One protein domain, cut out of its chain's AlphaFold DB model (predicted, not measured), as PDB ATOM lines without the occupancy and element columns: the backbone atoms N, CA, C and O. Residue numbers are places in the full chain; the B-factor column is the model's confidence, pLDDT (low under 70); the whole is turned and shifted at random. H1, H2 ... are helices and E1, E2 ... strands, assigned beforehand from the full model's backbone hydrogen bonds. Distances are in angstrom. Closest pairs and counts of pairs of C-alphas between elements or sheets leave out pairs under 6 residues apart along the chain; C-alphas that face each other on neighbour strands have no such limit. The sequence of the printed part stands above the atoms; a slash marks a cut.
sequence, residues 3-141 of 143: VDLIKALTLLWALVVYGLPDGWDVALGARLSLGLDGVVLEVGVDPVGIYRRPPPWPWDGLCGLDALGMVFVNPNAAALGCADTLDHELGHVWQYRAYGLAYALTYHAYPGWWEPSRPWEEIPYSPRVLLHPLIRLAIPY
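This is residues 3 to 141 of the 143 residues of the protein "Zinc metallopeptidase motif-containing protein" of Thermus scotoductus (UniProt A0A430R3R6). A long hairpin of two strands, E1 and E2, makes the backbone of a twisted sheet and runs along the length of an elongated body; E5 lies beside E2 toward the turn of this hairpin, and the small hairpin E3 and E4 lies beside the last residues of E2. H1 is on one face of the sheet and H2 on the opposite face, with the short H3 at a corner after H2, and a long stretch without a named element, residues 107 to 134, leads from H3 back to E5. The printed part has 139 residues, with three named helices and five named strands in the order H1, E1, E2, E3, E4, H2, H3, E5. The sheet is mixed, with E2 and E4 parallel and the other neighbour pairs antiparallel, and the class is mixed, helices and strands. The whole is compact, with a radius of gyration of the C-alphas of 16.4 A and spans of 55 by 34 by 23 A.

E2, residues 38 to 51, is the longest strand and measures 41.7 A, from C-alpha 38 at (102.615, 12.000, -13.501) to C-alpha 51 at (124.460, -2.108, 19.135). E1, residues 23 to 35, measures 36.7 A and bends by 51 degrees at residue 32. E5 is residues 135 to 140, 16.4 A long, and ends with C-alpha 140 at (100.405, 7.587, -7.425). E3, residues 64 to 67, and E4, residues 70 to 73, are short. H1, residues 5 to 17, measures 18.1 A and begins with C-alpha 5 at (118.781, -5.292, -2.039). H2, residues 85 to 99, is the longest helix at 21.1 A, and H3 is residues 101 to 106.

The sheet is branched, and E2 has three neighbours. E1 lies on one side of E2, beside residues 38 to 50; E5, beside residues 40 to 45, and E4, beside residues 48 to 51, lie on the other side. E1 and E2 are a hairpin, antiparallel at 164 degrees, with N 25 and O 48 at 3.0 A and N 42 and O 31 at 2.8 A, within hydrogen-bond range. E2 and E5 are antiparallel at 162 degrees, with N 43 and O 137 at 2.8 A. E2 and E4 are parallel at 33 degrees, with N 71 and O 49 at 2.9 A. E3 is on the other side of E4 from E2; E3 and E4 are a hairpin, antiparallel at 168 degrees, with N 72 and O 65 at 2.8 A. The edge strands are E1, E3 and E5. H1 is on the sheet at a height of 8.4 A, over none of its strands, but only just: 2 of its 13 C-alphas fall on E4. H2 is on the opposite face; the closest C-alphas of E3 and H2 are those of Asp 66 and Glu 89, 5.3 A apart, and those of E4 and H2 are of Val 73 and Leu 86, 6.1 A apart. H2 and H3 touch only at the corner, and only just, with 3 pairs of C-alphas within 8 A, the closest those of Tyr 96 and Tyr 103 at 5.7 A; their tilt is steep, 66 degrees, opposite ways. H3 is not on the sheet, and H1 and H2 are apart. In H1, H2 and H3 every O i to N i+4 pair is within hydrogen-bond range.

The two C-alphas farthest apart are those of Asp 37 and Ala 79, 56.2 A. The printed part runs from residue 3 to 141 with no cut. The long links are E2 to E3, E4 to H2 and H3 to E5, with 12, 11 and 28 residues. The mean pLDDT of the printed part is 89.5, and no printed residue is under 70.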
ATOM      1  N   VAL A   3     112.504  -2.565  -2.507       92.06
ATOM      2  CA  VAL A   3     113.432  -2.819  -1.402       92.06
ATOM      3  C   VAL A   3     114.850  -2.702  -1.946       92.06
ATOM      4  O   VAL A   3     115.152  -3.279  -2.992       92.06
ATOM      5  N   ASP A   4     115.708  -1.951  -1.262       89.81
ATOM      6  CA  ASP A   4     117.129  -1.879  -1.586       89.81
ATOM      7  C   ASP A   4     117.802  -3.202  -1.203       89.81
ATOM      8  O   ASP A   4     117.911  -3.555  -0.027       89.81
ATOM      9  N   LEU A   5     118.225  -3.956  -2.221       88.19
ATOM     10  CA  LEU A   5     118.781  -5.292  -2.039       88.19
ATOM     11  C   LEU A   5     120.073  -5.274  -1.215       88.19
ATOM     12  O   LEU A   5     120.267  -6.154  -0.381       88.19
ATOM     13  N   ILE A   6     120.947  -4.286  -1.427       84.31
ATOM     14  CA  ILE A   6     122.235  -4.212  -0.730       84.31
ATOM     15  C   ILE A   6     121.980  -3.964   0.753       84.31
ATOM     16  O   ILE A   6     122.498  -4.696   1.593       84.31
ATOM     17  N   LYS A   7     121.128  -2.991   1.088       86.69
ATOM     18  CA  LYS A   7     120.772  -2.710   2.484       86.69
ATOM     19  C   LYS A   7     120.054  -3.882   3.144       86.69
ATOM     20  O   LYS A   7     120.361  -4.206   4.288       86.69
ATOM     21  N   ALA A   8     119.143  -4.546   2.433       90.62
ATOM     22  CA  ALA A   8     118.426  -5.704   2.960       90.62
ATOM     23  C   ALA A   8     119.376  -6.867   3.282       90.62
ATOM     24  O   ALA A   8     119.296  -7.438   4.368       90.62
ATOM     25  N   LEU A   9     120.298  -7.198   2.373       90.88
ATOM     26  CA  LEU A   9     121.281  -8.263   2.590       90.88
ATOM     27  C   LEU A   9     122.244  -7.925   3.727       90.88
ATOM     28  O   LEU A   9     122.519  -8.781   4.562       90.88
ATOM     29  N   THR A  10     122.708  -6.681   3.791       86.56
ATOM     30  CA  THR A  10     123.564  -6.200   4.875       86.56
ATOM     31  C   THR A  10     122.864  -6.276   6.230       86.56
ATOM     32  O   THR A  10     123.456  -6.750   7.197       86.56
ATOM     33  N   LEU A  11     121.589  -5.880   6.302       88.94
ATOM     34  CA  LEU A  11     120.795  -5.986   7.523       88.94
ATOM     35  C   LEU A  11     120.587  -7.446   7.942       88.94
ATOM     36  O   LEU A  11     120.724  -7.781   9.115       88.94
ATOM     37  N   LEU A  12     120.271  -8.335   6.997       91.06
ATOM     38  CA  LEU A  12     120.118  -9.763   7.286       91.06
ATOM     39  C   LEU A  12     121.432 -10.383   7.767       91.06
ATOM     40  O   LEU A  12     121.440 -11.106   8.760       91.06
ATOM     41  N   TRP A  13     122.542 -10.076   7.096       90.06
ATOM     42  CA  TRP A  13     123.872 -10.519   7.505       90.06
ATOM     43  C   TRP A  13     124.204 -10.043   8.922       90.06
ATOM     44  O   TRP A  13     124.625 -10.842   9.755       90.06
ATOM     45  N   ALA A  14     123.928  -8.777   9.224       86.88
ATOM     46  CA  ALA A  14     124.111  -8.208  10.548       86.88
ATOM     47  C   ALA A  14     123.321  -8.942  11.631       86.88
ATOM     48  O   ALA A  14     123.875  -9.295  12.668       86.88
ATOM     49  N   LEU A  15     122.039  -9.209  11.375       90.19
ATOM     50  CA  LEU A  15     121.182  -9.946  12.300       90.19
ATOM     51  C   LEU A  15     121.697 -11.370  12.546       90.19
ATOM     52  O   LEU A  15     121.558 -11.885  13.651       90.19
ATOM     53  N   VAL A  16     122.313 -12.000  11.543       92.00
ATOM     54  CA  VAL A  16     122.916 -13.334  11.674       92.00
ATOM     55  C   VAL A  16     124.231 -13.292  12.456       92.00
ATOM     56  O   VAL A  16     124.450 -14.140  13.316       92.00
ATOM     57  N   VAL A  17     125.114 -12.334  12.164       90.19
ATOM     58  CA  VAL A  17     126.473 -12.279  12.736       90.19
ATOM     59  C   VAL A  17     126.487 -11.655  14.126       90.19
ATOM     60  O   VAL A  17     127.186 -12.133  15.017       90.19
ATOM     61  N   TYR A  18     125.715 -10.593  14.320       88.12
ATOM     62  CA  TYR A  18     125.701  -9.816  15.551       88.12
ATOM     63  C   TYR A  18     124.444 -10.090  16.394       88.12
ATOM     64  O   TYR A  18     124.451  -9.843  17.600       88.12
ATOM     65  N   GLY A  19     123.378 -10.650  15.825       91.06
ATOM     66  CA  GLY A  19     122.102 -10.835  16.523       91.06
ATOM     67  C   GLY A  19     121.217  -9.588  16.467       91.06
ATOM     68  O   GLY A  19     121.463  -8.667  15.692       91.06
ATOM     69  N   LEU A  20     120.169  -9.555  17.295       93.25
ATOM     70  CA  LEU A  20     119.259  -8.408  17.367       93.25
ATOM     71  C   LEU A  20     119.971  -7.164  17.930       93.25
ATOM     72  O   LEU A  20     120.782  -7.304  18.849       93.25
ATOM     73  N   PRO A  21     119.675  -5.960  17.411       94.69
ATOM     74  CA  PRO A  21     120.188  -4.726  17.984       94.69
ATOM     75  C   PRO A  21     119.484  -4.362  19.292       94.69
ATOM     76  O   PRO A  21     118.327  -4.718  19.518       94.69
ATOM     77  N   ASP A  22     120.193  -3.609  20.130       96.31
ATOM     78  CA  ASP A  22     119.694  -3.082  21.403       96.31
ATOM     79  C   ASP A  22     118.689  -1.938  21.195       96.31
ATOM     80  O   ASP A  22     117.888  -1.625  22.076       96.31
ATOM     81  N   GLY A  23     118.728  -1.302  20.022       94.81
ATOM     82  CA  GLY A  23     117.803  -0.254  19.617       94.81
ATOM     83  C   GLY A  23     117.807  -0.029  18.110       94.81
ATOM     84  O   GLY A  23     118.625  -0.584  17.379       94.81
ATOM     85  N   TRP A  24     116.888   0.809  17.644       93.19
ATOM     86  CA  TRP A  24     116.787   1.185  16.238       93.19
ATOM     87  C   TRP A  24     116.649   2.697  16.115       93.19
ATOM     88  O   TRP A  24     115.832   3.288  16.821       93.19
ATOM     89  N   ASP A  25     117.388   3.300  15.186       92.25
ATOM     90  CA  ASP A  25     117.056   4.622  14.649       92.25
ATOM     91  C   ASP A  25     116.371   4.434  13.294       92.25
ATOM     92  O   ASP A  25     116.913   3.790  12.395       92.25
ATOM     93  N   VAL A  26     115.149   4.940  13.142       91.56
ATOM     94  CA  VAL A  26     114.341   4.719  11.938       91.56
ATOM     95  C   VAL A  26     114.104   6.045  11.241       91.56
ATOM     96  O   VAL A  26     113.358   6.898  11.717       91.56
ATOM     97  N   ALA A  27     114.696   6.188  10.057       90.00
ATOM     98  CA  ALA A  27     114.441   7.322   9.192       90.00
ATOM     99  C   ALA A  27     113.161   7.107   8.383       90.00
ATOM    100  O   ALA A  27     112.997   6.085   7.710       90.00
ATOM    101  N   LEU A  28     112.293   8.117   8.404       91.06
ATOM    102  CA  LEU A  28     111.115   8.222   7.554       91.06
ATOM    103  C   LEU A  28     111.242   9.483   6.704       91.06
ATOM    104  O   LEU A  28     111.539  10.559   7.218       91.06
ATOM    105  N   GLY A  29     111.024   9.349   5.401       89.12
ATOM    106  CA  GLY A  29     111.068  10.468   4.465       89.12
ATOM    107  C   GLY A  29     109.931  10.389   3.464       89.12
ATOM    108  O   GLY A  29     109.511   9.299   3.088       89.12
ATOM    109  N   ALA A  30     109.447  11.540   3.017       90.62
ATOM    110  CA  ALA A  30     108.481  11.635   1.934       90.62
ATOM    111  C   ALA A  30     108.968  12.672   0.920       90.62
ATOM    112  O   ALA A  30     109.440  13.741   1.305       90.62
ATOM    113  N   ARG A  31     108.866  12.362  -0.372       88.94
ATOM    114  CA  ARG A  31     109.184  13.301  -1.454       88.94
ATOM    115  C   ARG A  31     108.214  13.144  -2.612       88.94
ATOM    116  O   ARG A  31     107.831  12.030  -2.955       88.94
ATOM    117  N   LEU A  32     107.852  14.259  -3.236       89.31
ATOM    118  CA  LEU A  32     107.139  14.243  -4.508       89.31
ATOM    119  C   LEU A  32     108.163  14.142  -5.635       89.31
ATOM    120  O   LEU A  32     109.117  14.918  -5.684       89.31
ATOM    121  N   SER A  33     107.970  13.172  -6.518       84.81
ATOM    122  CA  SER A  33     108.779  12.986  -7.719       84.81
ATOM    123  C   SER A  33     107.891  13.164  -8.940       84.81
ATOM    124  O   SER A  33     106.788  12.623  -8.990       84.81
ATOM    125  N   LEU A  34     108.365  13.941  -9.912       86.19
ATOM    126  CA  LEU A  34     107.672  14.147 -11.177       86.19
ATOM    127  C   LEU A  34     108.261  13.186 -12.213       86.19
ATOM    128  O   LEU A  34     109.451  13.260 -12.521       86.19
ATOM    129  N   GLY A  35     107.442  12.262 -12.705       72.94
ATOM    130  CA  GLY A  35     107.784  11.332 -13.775       72.94
ATOM    131  C   GLY A  35     107.021  11.644 -15.061       72.94
ATOM    132  O   GLY A  35     106.149  12.511 -15.091       72.94
ATOM    133  N   LEU A  36     107.334  10.902 -16.125       72.81
ATOM    134  CA  LEU A  36     106.596  10.984 -17.394       72.81
ATOM    135  C   LEU A  36     105.117  10.597 -17.231       72.81
ATOM    136  O   LEU A  36     104.265  11.147 -17.919       72.81
ATOM    137  N   ASP A  37     104.826   9.712 -16.277       77.56
ATOM    138  CA  ASP A  37     103.486   9.181 -16.008       77.56
ATOM    139  C   ASP A  37     102.736   9.956 -14.904       77.56
ATOM    140  O   ASP A  37     101.705   9.498 -14.417       77.56
ATOM    141  N   GLY A  38     103.249  11.123 -14.488       85.12
ATOM    142  CA  GLY A  38     102.615  12.000 -13.501       85.12
ATOM    143  C   GLY A  38     103.423  12.200 -12.218       85.12
ATOM    144  O   GLY A  38     104.638  11.991 -12.168       85.12
ATOM    145  N   VAL A  39     102.739  12.662 -11.170       90.12
ATOM    146  CA  VAL A  39     103.341  12.921  -9.857       90.12
ATOM    147  C   VAL A  39     103.226  11.672  -8.989       90.12
ATOM    148  O   VAL A  39     102.178  11.035  -8.906       90.12
ATOM    149  N   VAL A  40     104.316  11.323  -8.315       90.38
ATOM    150  CA  VAL A  40     104.374  10.190  -7.391       90.38
ATOM    151  C   VAL A  40     104.822  10.690  -6.027       90.38
ATOM    152  O   VAL A  40     105.850  11.360  -5.908       90.38
ATOM    153  N   LEU A  41     104.072  10.330  -4.989       91.12
ATOM    154  CA  LEU A  41     104.525  10.442  -3.610       91.12
ATOM    155  C   LEU A  41     105.396   9.228  -3.291       91.12
ATOM    156  O   LEU A  41     104.922   8.094  -3.230       91.12
ATOM    157  N   GLU A  42     106.682   9.470  -3.082       91.31
ATOM    158  CA  GLU A  42     107.616   8.455  -2.625       91.31
ATOM    159  C   GLU A  42     107.802   8.553  -1.114       91.31
ATOM    160  O   GLU A  42     108.291   9.563  -0.609       91.31
ATOM    161  N   VAL A  43     107.456   7.486  -0.399       92.50
ATOM    162  CA  VAL A  43     107.712   7.335   1.037       92.50
ATOM    163  C   VAL A  43     108.867   6.358   1.230       92.50
ATOM    164  O   VAL A  43     108.836   5.234   0.728       92.50
ATOM    165  N   GLY A  44     109.899   6.794   1.940       92.88
ATOM    166  CA  GLY A  44     111.084   6.018   2.275       92.88
ATOM    167  C   GLY A  44     111.111   5.631   3.749       92.88
ATOM    168  O   GLY A  44     110.833   6.466   4.606       92.88
ATOM    169  N   VAL A  45     111.497   4.386   4.030       93.00
ATOM    170  CA  VAL A  45     111.777   3.876   5.380       93.00
ATOM    171  C   VAL A  45     113.180   3.286   5.396       93.00
ATOM    172  O   VAL A  45     113.517   2.476   4.528       93.00
ATOM    173  N   ASP A  46     114.004   3.683   6.363       91.44
ATOM    174  CA  ASP A  46     115.379   3.193   6.477       91.44
ATOM    175  C   ASP A  46     115.794   3.025   7.952       91.44
ATOM    176  O   ASP A  46     116.080   4.018   8.635       91.44
ATOM    177  N   PRO A  47     115.798   1.789   8.478       92.06
ATOM    178  CA  PRO A  47     116.222   1.502   9.841       92.06
ATOM    179  C   PRO A  47     117.751   1.382   9.954       92.06
ATOM    180  O   PRO A  47     118.413   0.871   9.054       92.06
ATOM    181  N   VAL A  48     118.296   1.815  11.088       91.69
ATOM    182  CA  VAL A  48     119.688   1.630  11.523       91.69
ATOM    183  C   VAL A  48     119.662   0.819  12.806       91.69
ATOM    184  O   VAL A  48     119.023   1.227  13.778       91.69
ATOM    185  N   GLY A  49     120.341  -0.326  12.824       93.50
ATOM    186  CA  GLY A  49     120.503  -1.108  14.049       93.50
ATOM    187  C   GLY A  49     121.548  -0.471  14.963       93.50
ATOM    188  O   GLY A  49     122.655  -0.183  14.508       93.50
ATOM    189  N   ILE A  50     121.210  -0.272  16.238       95.69
ATOM    190  CA  ILE A  50     122.112   0.259  17.265       95.69
ATOM    191  C   ILE A  50     122.537  -0.878  18.190       95.69
ATOM    192  O   ILE A  50     121.699  -1.544  18.800       95.69
ATOM    193  N   TYR A  51     123.842  -1.063  18.333       95.25
ATOM    194  CA  TYR A  51     124.460  -2.108  19.135       95.25
ATOM    195  C   TYR A  51     125.310  -1.493  20.249       95.25
ATOM    196  O   TYR A  51     126.346  -0.888  19.986       95.25
ATOM    197  N   ARG A  52     124.903  -1.659  21.509       94.81
ATOM    198  CA  ARG A  52     125.613  -1.157  22.698       94.81
ATOM    199  C   ARG A  52     126.617  -2.187  23.198       94.81
ATOM    200  O   ARG A  52     126.462  -2.796  24.255       94.81
ATOM    201  N   ARG A  53     127.651  -2.399  22.395       93.00
ATOM    202  CA  ARG A  53     128.744  -3.348  22.625       93.00
ATOM    203  C   ARG A  53     130.006  -2.860  21.917       93.00
ATOM    204  O   ARG A  53     129.891  -2.027  21.018       93.00
ATOM    205  N   PRO A  54     131.194  -3.357  22.307       92.12
ATOM    206  CA  PRO A  54     132.430  -2.997  21.629       92.12
ATOM    207  C   PRO A  54     132.306  -3.208  20.113       92.12
ATOM    208  O   PRO A  54     131.694  -4.206  19.700       92.12
ATOM    209  N   PRO A  55     132.853  -2.298  19.288       92.19
ATOM    210  CA  PRO A  55     132.911  -2.507  17.851       92.19
ATOM    211  C   PRO A  55     133.599  -3.839  17.503       92.19
ATOM    212  O   PRO A  55     134.431  -4.332  18.272       92.19
ATOM    213  N   PRO A  56     133.258  -4.459  16.363       89.12
ATOM    214  CA  PRO A  56     133.885  -5.704  15.941       89.12
ATOM    215  C   PRO A  56     135.392  -5.526  15.699       89.12
ATOM    216  O   PRO A  56     135.848  -4.465  15.281       89.12
ATOM    217  N   TRP A  57     136.170  -6.591  15.916       86.12
ATOM    218  CA  TRP A  57     137.599  -6.613  15.583       86.12
ATOM    219  C   TRP A  57     137.812  -6.277  14.093       86.12
ATOM    220  O   TRP A  57     137.055  -6.785  13.259       86.12
ATOM    221  N   PRO A  58     138.829  -5.476  13.723       90.38
ATOM    222  CA  PRO A  58     139.938  -4.960  14.541       90.38
ATOM    223  C   PRO A  58     139.690  -3.595  15.212       90.38
ATOM    224  O   PRO A  58     140.647  -2.915  15.578       90.38
ATOM    225  N   TRP A  59     138.435  -3.162  15.348       89.75
ATOM    226  CA  TRP A  59     138.074  -1.821  15.826       89.75
ATOM    227  C   TRP A  59     137.573  -1.786  17.276       89.75
ATOM    228  O   TRP A  59     136.996  -0.793  17.709       89.75
ATOM    229  N   ASP A  60     137.801  -2.842  18.052       87.44
ATOM    230  CA  ASP A  60     137.291  -3.010  19.420       87.44
ATOM    231  C   ASP A  60     137.779  -1.936  20.412       87.44
ATOM    232  O   ASP A  60     137.141  -1.705  21.441       87.44
ATOM    233  N   GLY A  61     138.869  -1.238  20.081       87.50
ATOM    234  CA  GLY A  61     139.381  -0.091  20.835       87.50
ATOM    235  C   GLY A  61     138.707   1.256  20.540       87.50
ATOM    236  O   GLY A  61     139.013   2.229  21.228       87.50
ATOM    237  N   LEU A  62     137.824   1.351  19.539       91.75
ATOM    238  CA  LEU A  62     137.143   2.604  19.198       91.75
ATOM    239  C   LEU A  62     135.979   2.904  20.155       91.75
ATOM    240  O   LEU A  62     135.403   2.007  20.781       91.75
ATOM    241  N   CYS A  63     135.616   4.185  20.246       93.94
ATOM    242  CA  CYS A  63     134.428   4.630  20.975       93.94
ATOM    243  C   CYS A  63     133.142   4.172  20.286       93.94
ATOM    244  O   CYS A  63     132.225   3.693  20.950       93.94
ATOM    245  N   GLY A  64     133.096   4.267  18.964       94.25
ATOM    246  CA  GLY A  64     131.996   3.800  18.144       94.25
ATOM    247  C   GLY A  64     132.490   3.336  16.780       94.25
ATOM    248  O   GLY A  64     133.686   3.388  16.485       94.25
ATOM    249  N   LEU A  65     131.566   2.777  16.009       93.25
ATOM    250  CA  LEU A  65     131.782   2.434  14.612       93.25
ATOM    251  C   LEU A  65     130.443   2.411  13.880       93.25
ATOM    252  O   LEU A  65     129.570   1.599  14.212       93.25
ATOM    253  N   ASP A  66     130.312   3.212  12.832       90.25
ATOM    254  CA  ASP A  66     129.331   2.980  11.786       90.25
ATOM    255  C   ASP A  66     129.852   1.926  10.794       90.25
ATOM    256  O   ASP A  66     130.955   1.998  10.255       90.25
ATOM    257  N   ALA A  67     129.066   0.877  10.576       82.81
ATOM    258  CA  ALA A  67     129.419  -0.186   9.644       82.81
ATOM    259  C   ALA A  67     128.186  -0.597   8.854       82.81
ATOM    260  O   ALA A  67     127.276  -1.237   9.376       82.81
ATOM    261  N   LEU A  68     128.165  -0.240   7.567       72.75
ATOM    262  CA  LEU A  68     127.163  -0.692   6.601       72.75
ATOM    263  C   LEU A  68     125.702  -0.490   7.083       72.75
ATOM    264  O   LEU A  68     124.860  -1.374   6.959       72.75
ATOM    265  N   GLY A  69     125.373   0.677   7.645       73.75
ATOM    266  CA  GLY A  69     124.007   0.966   8.118       73.75
ATOM    267  C   GLY A  69     123.673   0.388   9.498       73.75
ATOM    268  O   GLY A  69     122.503   0.268   9.861       73.75
ATOM    269  N   MET A  70     124.698   0.051  10.274       87.69
ATOM    270  CA  MET A  70     124.618  -0.239  11.699       87.69
ATOM    271  C   MET A  70     125.526   0.703  12.463       87.69
ATOM    272  O   MET A  70     126.521   1.172  11.918       87.69
ATOM    273  N   VAL A  71     125.220   0.899  13.738       94.75
ATOM    274  CA  VAL A  71     126.053   1.666  14.655       94.75
ATOM    275  C   VAL A  71     126.409   0.800  15.851       94.75
ATOM    276  O   VAL A  71     125.531   0.272  16.534       94.75
ATOM    277  N   PHE A  72     127.703   0.673  16.113       95.56
ATOM    278  CA  PHE A  72     128.248   0.089  17.328       95.56
ATOM    279  C   PHE A  72     128.675   1.219  18.256       95.56
ATOM    280  O   PHE A  72     129.403   2.116  17.848       95.56
ATOM    281  N   VAL A  73     128.230   1.169  19.507       96.06
ATOM    282  CA  VAL A  73     128.630   2.111  20.553       96.06
ATOM    283  C   VAL A  73     129.298   1.319  21.657       96.06
ATOM    284  O   VAL A  73     128.656   0.494  22.317       96.06
ATOM    285  N   ASN A  74     130.581   1.587  21.876       95.31
ATOM    286  CA  ASN A  74     131.334   0.975  22.952       95.31
ATOM    287  C   ASN A  74     130.706   1.383  24.298       95.31
ATOM    288  O   ASN A  74     130.616   2.578  24.590       95.31
ATOM    289  N   PRO A  75     130.308   0.430  25.162       93.62
ATOM    290  CA  PRO A  75     129.755   0.741  26.479       93.62
ATOM    291  C   PRO A  75     130.694   1.586  27.349       93.62
ATOM    292  O   PRO A  75     130.233   2.293  28.242       93.62
ATOM    293  N   ASN A  76     132.000   1.540  27.068       93.50
ATOM    294  CA  ASN A  76     133.026   2.293  27.776       93.50
ATOM    295  C   ASN A  76     133.429   3.602  27.070       93.50
ATOM    296  O   ASN A  76     134.413   4.211  27.480       93.50
ATOM    297  N   ALA A  77     132.701   4.063  26.044       90.88
ATOM    298  CA  ALA A  77     133.062   5.255  25.266       90.88
ATOM    299  C   ALA A  77     133.327   6.502  26.134       90.88
ATOM    300  O   ALA A  77     134.308   7.209  25.915       90.88
ATOM    301  N   ALA A  78     132.532   6.717  27.189       88.25
ATOM    302  CA  ALA A  78     132.743   7.825  28.123       88.25
ATOM    303  C   ALA A  78     134.084   7.726  28.877       88.25
ATOM    304  O   ALA A  78     134.757   8.730  29.092       88.25
ATOM    305  N   ALA A  79     134.509   6.514  29.249       89.44
ATOM    306  CA  ALA A  79     135.808   6.285  29.885       89.44
ATOM    307  C   ALA A  79     136.980   6.431  28.897       89.44
ATOM    308  O   ALA A  79     138.099   6.717  29.316       89.44
ATOM    309  N   LEU A  80     136.717   6.270  27.596       88.31
ATOM    310  CA  LEU A  80     137.660   6.551  26.511       88.31
ATOM    311  C   LEU A  80     137.740   8.051  26.163       88.31
ATOM    312  O   LEU A  80     138.539   8.434  25.315       88.31
ATOM    313  N   GLY A  81     136.953   8.901  26.835       90.56
ATOM    314  CA  GLY A  81     136.956  10.351  26.638       90.56
ATOM    315  C   GLY A  81     136.088  10.835  25.478       90.56
ATOM    316  O   GLY A  81     136.209  11.992  25.088       90.56
ATOM    317  N   CYS A  82     135.221   9.980  24.935       91.44
ATOM    318  CA  CYS A  82     134.317  10.351  23.855       91.44
ATOM    319  C   CYS A  82     132.983  10.870  24.397       91.44
ATOM    320  O   CYS A  82     132.346  10.227  25.238       91.44
ATOM    321  N   ALA A  83     132.550  12.016  23.878       87.88
ATOM    322  CA  ALA A  83     131.208  12.548  24.062       87.88
ATOM    323  C   ALA A  83     130.305  12.118  22.895       87.88
ATOM    324  O   ALA A  83     130.789  11.879  21.791       87.88
ATOM    325  N   ASP A  84     129.003  11.983  23.158       91.38
ATOM    326  CA  ASP A  84     127.947  11.851  22.139       91.38
ATOM    327  C   ASP A  84     128.205  10.810  21.034       91.38
ATOM    328  O   ASP A  84     127.770  10.954  19.894       91.38
ATOM    329  N   THR A  85     128.881   9.711  21.381       94.75
ATOM    330  CA  THR A  85     129.335   8.694  20.421       94.75
ATOM    331  C   THR A  85     128.212   8.158  19.541       94.75
ATOM    332  O   THR A  85     128.394   8.006  18.343       94.75
ATOM    333  N   LEU A  86     127.026   7.904  20.104       94.69
ATOM    334  CA  LEU A  86     125.891   7.444  19.303       94.69
ATOM    335  C   LEU A  86     125.508   8.462  18.219       94.69
ATOM    336  O   LEU A  86     125.286   8.074  17.075       94.69
ATOM    337  N   ASP A  87     125.427   9.743  18.571       94.31
ATOM    338  CA  ASP A  87     125.032  10.794  17.633       94.31
ATOM    339  C   ASP A  87     126.113  11.041  16.580       94.31
ATOM    340  O   ASP A  87     125.786  11.291  15.417       94.31
ATOM    341  N   HIS A  88     127.383  10.908  16.968       94.94
ATOM    342  CA  HIS A  88     128.524  10.954  16.062       94.94
ATOM    343  C   HIS A  88     128.434   9.856  14.990       94.94
ATOM    344  O   HIS A  88     128.359  10.164  13.798       94.94
ATOM    345  N   GLU A  89     128.314   8.587  15.399       94.12
ATOM    346  CA  GLU A  89     128.220   7.455  14.463       94.12
ATOM    347  C   GLU A  89     126.934   7.499  13.618       94.12
ATOM    348  O   GLU A  89     126.938   7.186  12.425       94.12
ATOM    349  N   LEU A  90     125.806   7.939  14.191       93.38
ATOM    350  CA  LEU A  90     124.591   8.187  13.407       93.38
ATOM    351  C   LEU A  90     124.816   9.298  12.370       93.38
ATOM    352  O   LEU A  90     124.254   9.233  11.275       93.38
ATOM    353  N   GLY A  91     125.646  10.294  12.677       92.81
ATOM    354  CA  GLY A  91     126.086  11.321  11.739       92.81
ATOM    355  C   GLY A  91     126.718  10.723  10.480       92.81
ATOM    356  O   GLY A  91     126.291  11.064   9.372       92.81
ATOM    357  N   HIS A  92     127.632   9.765  10.628       91.44
ATOM    358  CA  HIS A  92     128.225   9.034   9.501       91.44
ATOM    359  C   HIS A  92     127.205   8.221   8.708       91.44
ATOM    360  O   HIS A  92     127.196   8.267   7.474       91.44
ATOM    361  N   VAL A  93     126.246   7.573   9.376       90.44
ATOM    362  CA  VAL A  93     125.147   6.888   8.675       90.44
ATOM    363  C   VAL A  93     124.353   7.867   7.805       90.44
ATOM    364  O   VAL A  93     123.981   7.547   6.672       90.44
ATOM    365  N   TRP A  94     124.104   9.081   8.294       88.94
ATOM    366  CA  TRP A  94     123.416  10.117   7.525       88.94
ATOM    367  C   TRP A  94     124.265  10.683   6.386       88.94
ATOM    368  O   TRP A  94     123.731  10.909   5.298       88.94
ATOM    369  N   GLN A  95     125.577  10.829   6.570       89.69
ATOM    370  CA  GLN A  95     126.494  11.152   5.476       89.69
ATOM    371  C   GLN A  95     126.462  10.066   4.394       89.69
ATOM    372  O   GLN A  95     126.280  10.380   3.218       89.69
ATOM    373  N   TYR A  96     126.515   8.787   4.768       86.00
ATOM    374  CA  TYR A  96     126.372   7.685   3.817       86.00
ATOM    375  C   TYR A  96     125.009   7.706   3.107       86.00
ATOM    376  O   TYR A  96     124.932   7.487   1.902       86.00
ATOM    377  N   ARG A  97     123.912   8.024   3.802       85.00
ATOM    378  CA  ARG A  97     122.573   8.137   3.189       85.00
ATOM    379  C   ARG A  97     122.447   9.297   2.204       85.00
ATOM    380  O   ARG A  97     121.738   9.158   1.205       85.00
ATOM    381  N   ALA A  98     123.109  10.415   2.486       85.00
ATOM    382  CA  ALA A  98     123.077  11.610   1.654       85.00
ATOM    383  C   ALA A  98     124.022  11.510   0.447       85.00
ATOM    384  O   ALA A  98     123.660  11.925  -0.650       85.00
ATOM    385  N   TYR A  99     125.217  10.949   0.637       84.50
ATOM    386  CA  TYR A  99     126.293  10.973  -0.360       84.50
ATOM    387  C   TYR A  99     126.595   9.599  -0.979       84.50
ATOM    388  O   TYR A  99     127.269   9.516  -2.007       84.50
ATOM    389  N   GLY A 100     126.087   8.511  -0.397       81.12
ATOM    390  CA  GLY A 100     126.187   7.154  -0.926       81.12
ATOM    391  C   GLY A 100     127.626   6.719  -1.182       81.12
ATOM    392  O   GLY A 100     128.496   6.789  -0.314       81.12
ATOM    393  N   LEU A 101     127.888   6.278  -2.414       80.00
ATOM    394  CA  LEU A 101     129.202   5.787  -2.827       80.00
ATOM    395  C   LEU A 101     130.296   6.869  -2.749       80.00
ATOM    396  O   LEU A 101     131.453   6.530  -2.523       80.00
ATOM    397  N   ALA A 102     129.954   8.156  -2.889       86.31
ATOM    398  CA  ALA A 102     130.937   9.235  -2.782       86.31
ATOM    399  C   ALA A 102     131.554   9.290  -1.378       86.31
ATOM    400  O   ALA A 102     132.774   9.400  -1.262       86.31
ATOM    401  N   TYR A 103     130.738   9.127  -0.331       87.12
ATOM    402  CA  TYR A 103     131.229   8.997   1.042       87.12
ATOM    403  C   TYR A 103     132.168   7.793   1.160       87.12
ATOM    404  O   TYR A 103     133.345   7.958   1.469       87.12
ATOM    405  N   ALA A 104     131.693   6.598   0.790       81.88
ATOM    406  CA  ALA A 104     132.461   5.357   0.932       81.88
ATOM    407  C   ALA A 104     133.815   5.376   0.193       81.88
ATOM    408  O   ALA A 104     134.795   4.820   0.680       81.88
ATOM    409  N   LEU A 105     133.886   6.021  -0.977       85.56
ATOM    410  CA  LEU A 105     135.117   6.102  -1.770       85.56
ATOM    411  C   LEU A 105     136.089   7.180  -1.286       85.56
ATOM    412  O   LEU A 105     137.291   7.056  -1.517       85.56
ATOM    413  N   THR A 106     135.594   8.251  -0.663       91.75
ATOM    414  CA  THR A 106     136.431   9.411  -0.315       91.75
ATOM    415  C   THR A 106     136.738   9.519   1.171       91.75
ATOM    416  O   THR A 106     137.700  10.201   1.507       91.75
ATOM    417  N   TYR A 107     136.010   8.821   2.048       88.00
ATOM    418  CA  TYR A 107     136.212   8.873   3.497       88.00
ATOM    419  C   TYR A 107     137.656   8.569   3.903       88.00
ATOM    420  O   TYR A 107     138.301   9.353   4.591       88.00
ATOM    421  N   HIS A 108     138.211   7.474   3.382       85.75
ATOM    422  CA  HIS A 108     139.581   7.065   3.696       85.75
ATOM    423  C   HIS A 108     140.653   7.978   3.084       85.75
ATOM    424  O   HIS A 108     141.744   8.091   3.635       85.75
ATOM    425  N   ALA A 109     140.366   8.609   1.943       90.88
ATOM    426  CA  ALA A 109     141.321   9.468   1.244       90.88
ATOM    427  C   ALA A 109     141.319  10.906   1.786       90.88
ATOM    428  O   ALA A 109     142.359  11.563   1.807       90.88
ATOM    429  N   TYR A 110     140.157  11.386   2.228       92.44
ATOM    430  CA  TYR A 110     139.924  12.764   2.655       92.44
ATOM    431  C   TYR A 110     139.046  12.804   3.917       92.44
ATOM    432  O   TYR A 110     137.951  13.366   3.881       92.44
ATOM    433  N   PRO A 111     139.503  12.240   5.052       89.44
ATOM    434  CA  PRO A 111     138.681  12.134   6.259       89.44
ATOM    435  C   PRO A 111     138.206  13.500   6.764       89.44
ATOM    436  O   PRO A 111     137.053  13.639   7.144       89.44
ATOM    437  N   GLY A 112     139.025  14.552   6.648       91.31
ATOM    438  CA  GLY A 112     138.647  15.911   7.062       91.31
ATOM    439  C   GLY A 112     137.530  16.577   6.242       91.31
ATOM    440  O   GLY A 112     137.149  17.699   6.553       91.31
ATOM    441  N   TRP A 113     137.022  15.943   5.180       91.81
ATOM    442  CA  TRP A 113     135.786  16.386   4.516       91.81
ATOM    443  C   TRP A 113     134.528  15.897   5.234       91.81
ATOM    444  O   TRP A 113     133.456  16.476   5.061       91.81
ATOM    445  N   TRP A 114     134.663  14.824   6.004       92.06
ATOM    446  CA  TRP A 114     133.566  14.082   6.614       92.06
ATOM    447  C   TRP A 114     133.586  14.197   8.132       92.06
ATOM    448  O   TRP A 114     132.529  14.228   8.755       92.06
ATOM    449  N   GLU A 115     134.779  14.322   8.698       92.94
ATOM    450  CA  GLU A 115     135.032  14.392  10.126       92.94
ATOM    451  C   GLU A 115     135.306  15.827  10.582       92.94
ATOM    452  O   GLU A 115     136.001  16.579   9.881       92.94
ATOM    453  N   PRO A 116     134.807  16.232  11.761       90.88
ATOM    454  CA  PRO A 116     135.212  17.482  12.372       90.88
ATOM    455  C   PRO A 116     136.668  17.399  12.840       90.88
ATOM    456  O   PRO A 116     137.290  16.340  12.899       90.88
ATOM    457  N   SER A 117     137.227  18.545  13.231       91.94
ATOM    458  CA  SER A 117     138.606  18.587  13.735       91.94
ATOM    459  C   SER A 117     138.802  17.824  15.053       91.94
ATOM    460  O   SER A 117     139.930  17.453  15.376       91.94
ATOM    461  N   ARG A 118     137.712  17.580  15.797       90.56
ATOM    462  CA  ARG A 118     137.683  16.809  17.047       90.56
ATOM    463  C   ARG A 118     136.536  15.789  17.039       90.56
ATOM    464  O   ARG A 118     135.505  16.025  17.666       90.56
ATOM    465  N   PRO A 119     136.695  14.643  16.361       88.06
ATOM    466  CA  PRO A 119     135.646  13.622  16.247       88.06
ATOM    467  C   PRO A 119     135.132  13.087  17.594       88.06
ATOM    468  O   PRO A 119     133.970  12.740  17.730       88.06
ATOM    469  N   TRP A 120     135.975  13.080  18.631       87.44
ATOM    470  CA  TRP A 120     135.608  12.616  19.976       87.44
ATOM    471  C   TRP A 120     134.744  13.611  20.781       87.44
ATOM    472  O   TRP A 120     134.253  13.259  21.853       87.44
ATOM    473  N   GLU A 121     134.585  14.844  20.295       88.25
ATOM    474  CA  GLU A 121     133.843  15.942  20.943       88.25
ATOM    475  C   GLU A 121     132.706  16.493  20.067       88.25
ATOM    476  O   GLU A 121     131.797  17.145  20.579       88.25
ATOM    477  N   GLU A 122     132.766  16.284  18.752       90.56
ATOM    478  CA  GLU A 122     131.912  16.956  17.775       90.56
ATOM    479  C   GLU A 122     131.187  15.949  16.873       90.56
ATOM    480  O   GLU A 122     131.726  14.911  16.491       90.56
ATOM    481  N   ILE A 123     129.958  16.289  16.482       92.94
ATOM    482  CA  ILE A 123     129.151  15.488  15.557       92.94
ATOM    483  C   ILE A 123     129.450  15.949  14.120       92.94
ATOM    484  O   ILE A 123     129.375  17.152  13.843       92.94
ATOM    485  N   PRO A 124     129.744  15.034  13.179       92.69
ATOM    486  CA  PRO A 124     130.007  15.395  11.795       92.69
ATOM    487  C   PRO A 124     128.768  16.012  11.130       92.69
ATOM    488  O   PRO A 124     127.619  15.615  11.370       92.69
ATOM    489  N   TYR A 125     128.993  16.981  10.236       91.88
ATOM    490  CA  TYR A 125     127.901  17.560   9.458       91.88
ATOM    491  C   TYR A 125     127.244  16.481   8.593       91.88
ATOM    492  O   TYR A 125     127.885  15.847   7.752       91.88
ATOM    493  N   SER A 126     125.943  16.299   8.790       89.50
ATOM    494  CA  SER A 126     125.185  15.203   8.202       89.50
ATOM    495  C   SER A 126     123.861  15.710   7.619       89.50
ATOM    496  O   SER A 126     122.905  15.968   8.360       89.50
ATOM    497  N   PRO A 127     123.755  15.867   6.284       87.19
ATOM    498  CA  PRO A 127     122.488  16.212   5.658       87.19
ATOM    499  C   PRO A 127     121.436  15.143   5.959       87.19
ATOM    500  O   PRO A 127     121.626  13.957   5.685       87.19
ATOM    501  N   ARG A 128     120.285  15.563   6.486       85.00
ATOM    502  CA  ARG A 128     119.168  14.664   6.807       85.00
ATOM    503  C   ARG A 128     118.281  14.444   5.580       85.00
ATOM    504  O   ARG A 128     117.117  14.829   5.562       85.00
ATOM    505  N   VAL A 129     118.857  13.855   4.529       84.06
ATOM    506  CA  VAL A 129     118.161  13.547   3.269       84.06
ATOM    507  C   VAL A 129     118.146  12.041   3.035       84.06
ATOM    508  O   VAL A 129     119.177  11.377   3.106       84.06
ATOM    509  N   LEU A 130     116.965  11.500   2.725       83.81
ATOM    510  CA  LEU A 130     116.766  10.071   2.501       83.81
ATOM    511  C   LEU A 130     116.636   9.755   1.002       83.81
ATOM    512  O   LEU A 130     115.533   9.637   0.473       83.81
ATOM    513  N   LEU A 131     117.771   9.639   0.305       80.75
ATOM    514  CA  LEU A 131     117.799   9.396  -1.148       80.75
ATOM    515  C   LEU A 131     117.587   7.917  -1.510       80.75
ATOM    516  O   LEU A 131     116.838   7.579  -2.433       80.75
ATOM    517  N   HIS A 132     118.226   7.030  -0.751       80.56
ATOM    518  CA  HIS A 132     118.264   5.592  -1.016       80.56
ATOM    519  C   HIS A 132     117.724   4.812   0.192       80.56
ATOM    520  O   HIS A 132     118.512   4.178   0.883       80.56
ATOM    521  N   PRO A 133     116.423   4.897   0.531       89.25
ATOM    522  CA  PRO A 133     115.876   4.177   1.683       89.25
ATOM    523  C   PRO A 133     115.904   2.655   1.476       89.25
ATOM    524  O   PRO A 133     115.825   2.196   0.337       89.25
ATOM    525  N   LEU A 134     115.933   1.881   2.568       90.81
ATOM    526  CA  LEU A 134     115.778   0.421   2.518       90.81
ATOM    527  C   LEU A 134     114.454   0.023   1.857       90.81
ATOM    528  O   LEU A 134     114.437  -0.856   1.003       90.81
ATOM    529  N   ILE A 135     113.347   0.655   2.247       93.62
ATOM    530  CA  ILE A 135     112.022   0.419   1.666       93.62
ATOM    531  C   ILE A 135     111.556   1.706   1.004       93.62
ATOM    532  O   ILE A 135     111.552   2.766   1.630       93.62
ATOM    533  N   ARG A 136     111.114   1.608  -0.250       93.12
ATOM    534  CA  ARG A 136     110.482   2.704  -0.987       93.12
ATOM    535  C   ARG A 136     109.061   2.330  -1.385       93.12
ATOM    536  O   ARG A 136     108.829   1.363  -2.114       93.12
ATOM    537  N   LEU A 137     108.100   3.130  -0.959       91.56
ATOM    538  CA  LEU A 137     106.713   3.063  -1.397       91.56
ATOM    539  C   LEU A 137     106.485   4.185  -2.403       91.56
ATOM    540  O   LEU A 137     106.691   5.345  -2.082       91.56
ATOM    541  N   ALA A 138     106.092   3.822  -3.619       90.69
ATOM    542  CA  ALA A 138     105.681   4.763  -4.650       90.69
ATOM    543  C   ALA A 138     104.154   4.737  -4.701       90.69
ATOM    544  O   ALA A 138     103.571   3.683  -4.969       90.69
ATOM    545  N   ILE A 139     103.535   5.866  -4.383       89.25
ATOM    546  CA  ILE A 139     102.087   6.037  -4.335       89.25
ATOM    547  C   ILE A 139     101.735   7.030  -5.446       89.25
ATOM    548  O   ILE A 139     102.244   8.155  -5.408       89.25
ATOM    549  N   PRO A 140     100.922   6.640  -6.446       87.44
ATOM    550  CA  PRO A 140     100.405   7.587  -7.425       87.44
ATOM    551  C   PRO A 140      99.750   8.762  -6.697       87.44
ATOM    552  O   PRO A 140      98.947   8.549  -5.788       87.44
ATOM    553  N   TYR A 141     100.139   9.983  -7.050       81.38
ATOM    554  CA  TYR A 141      99.612  11.192  -6.437       81.38
ATOM    555  C   TYR A 141      98.760  11.923  -7.469       81.38
ATOM    556  O   TYR A 141      99.288  12.608  -8.345       81.38
TER     557      TYR A 141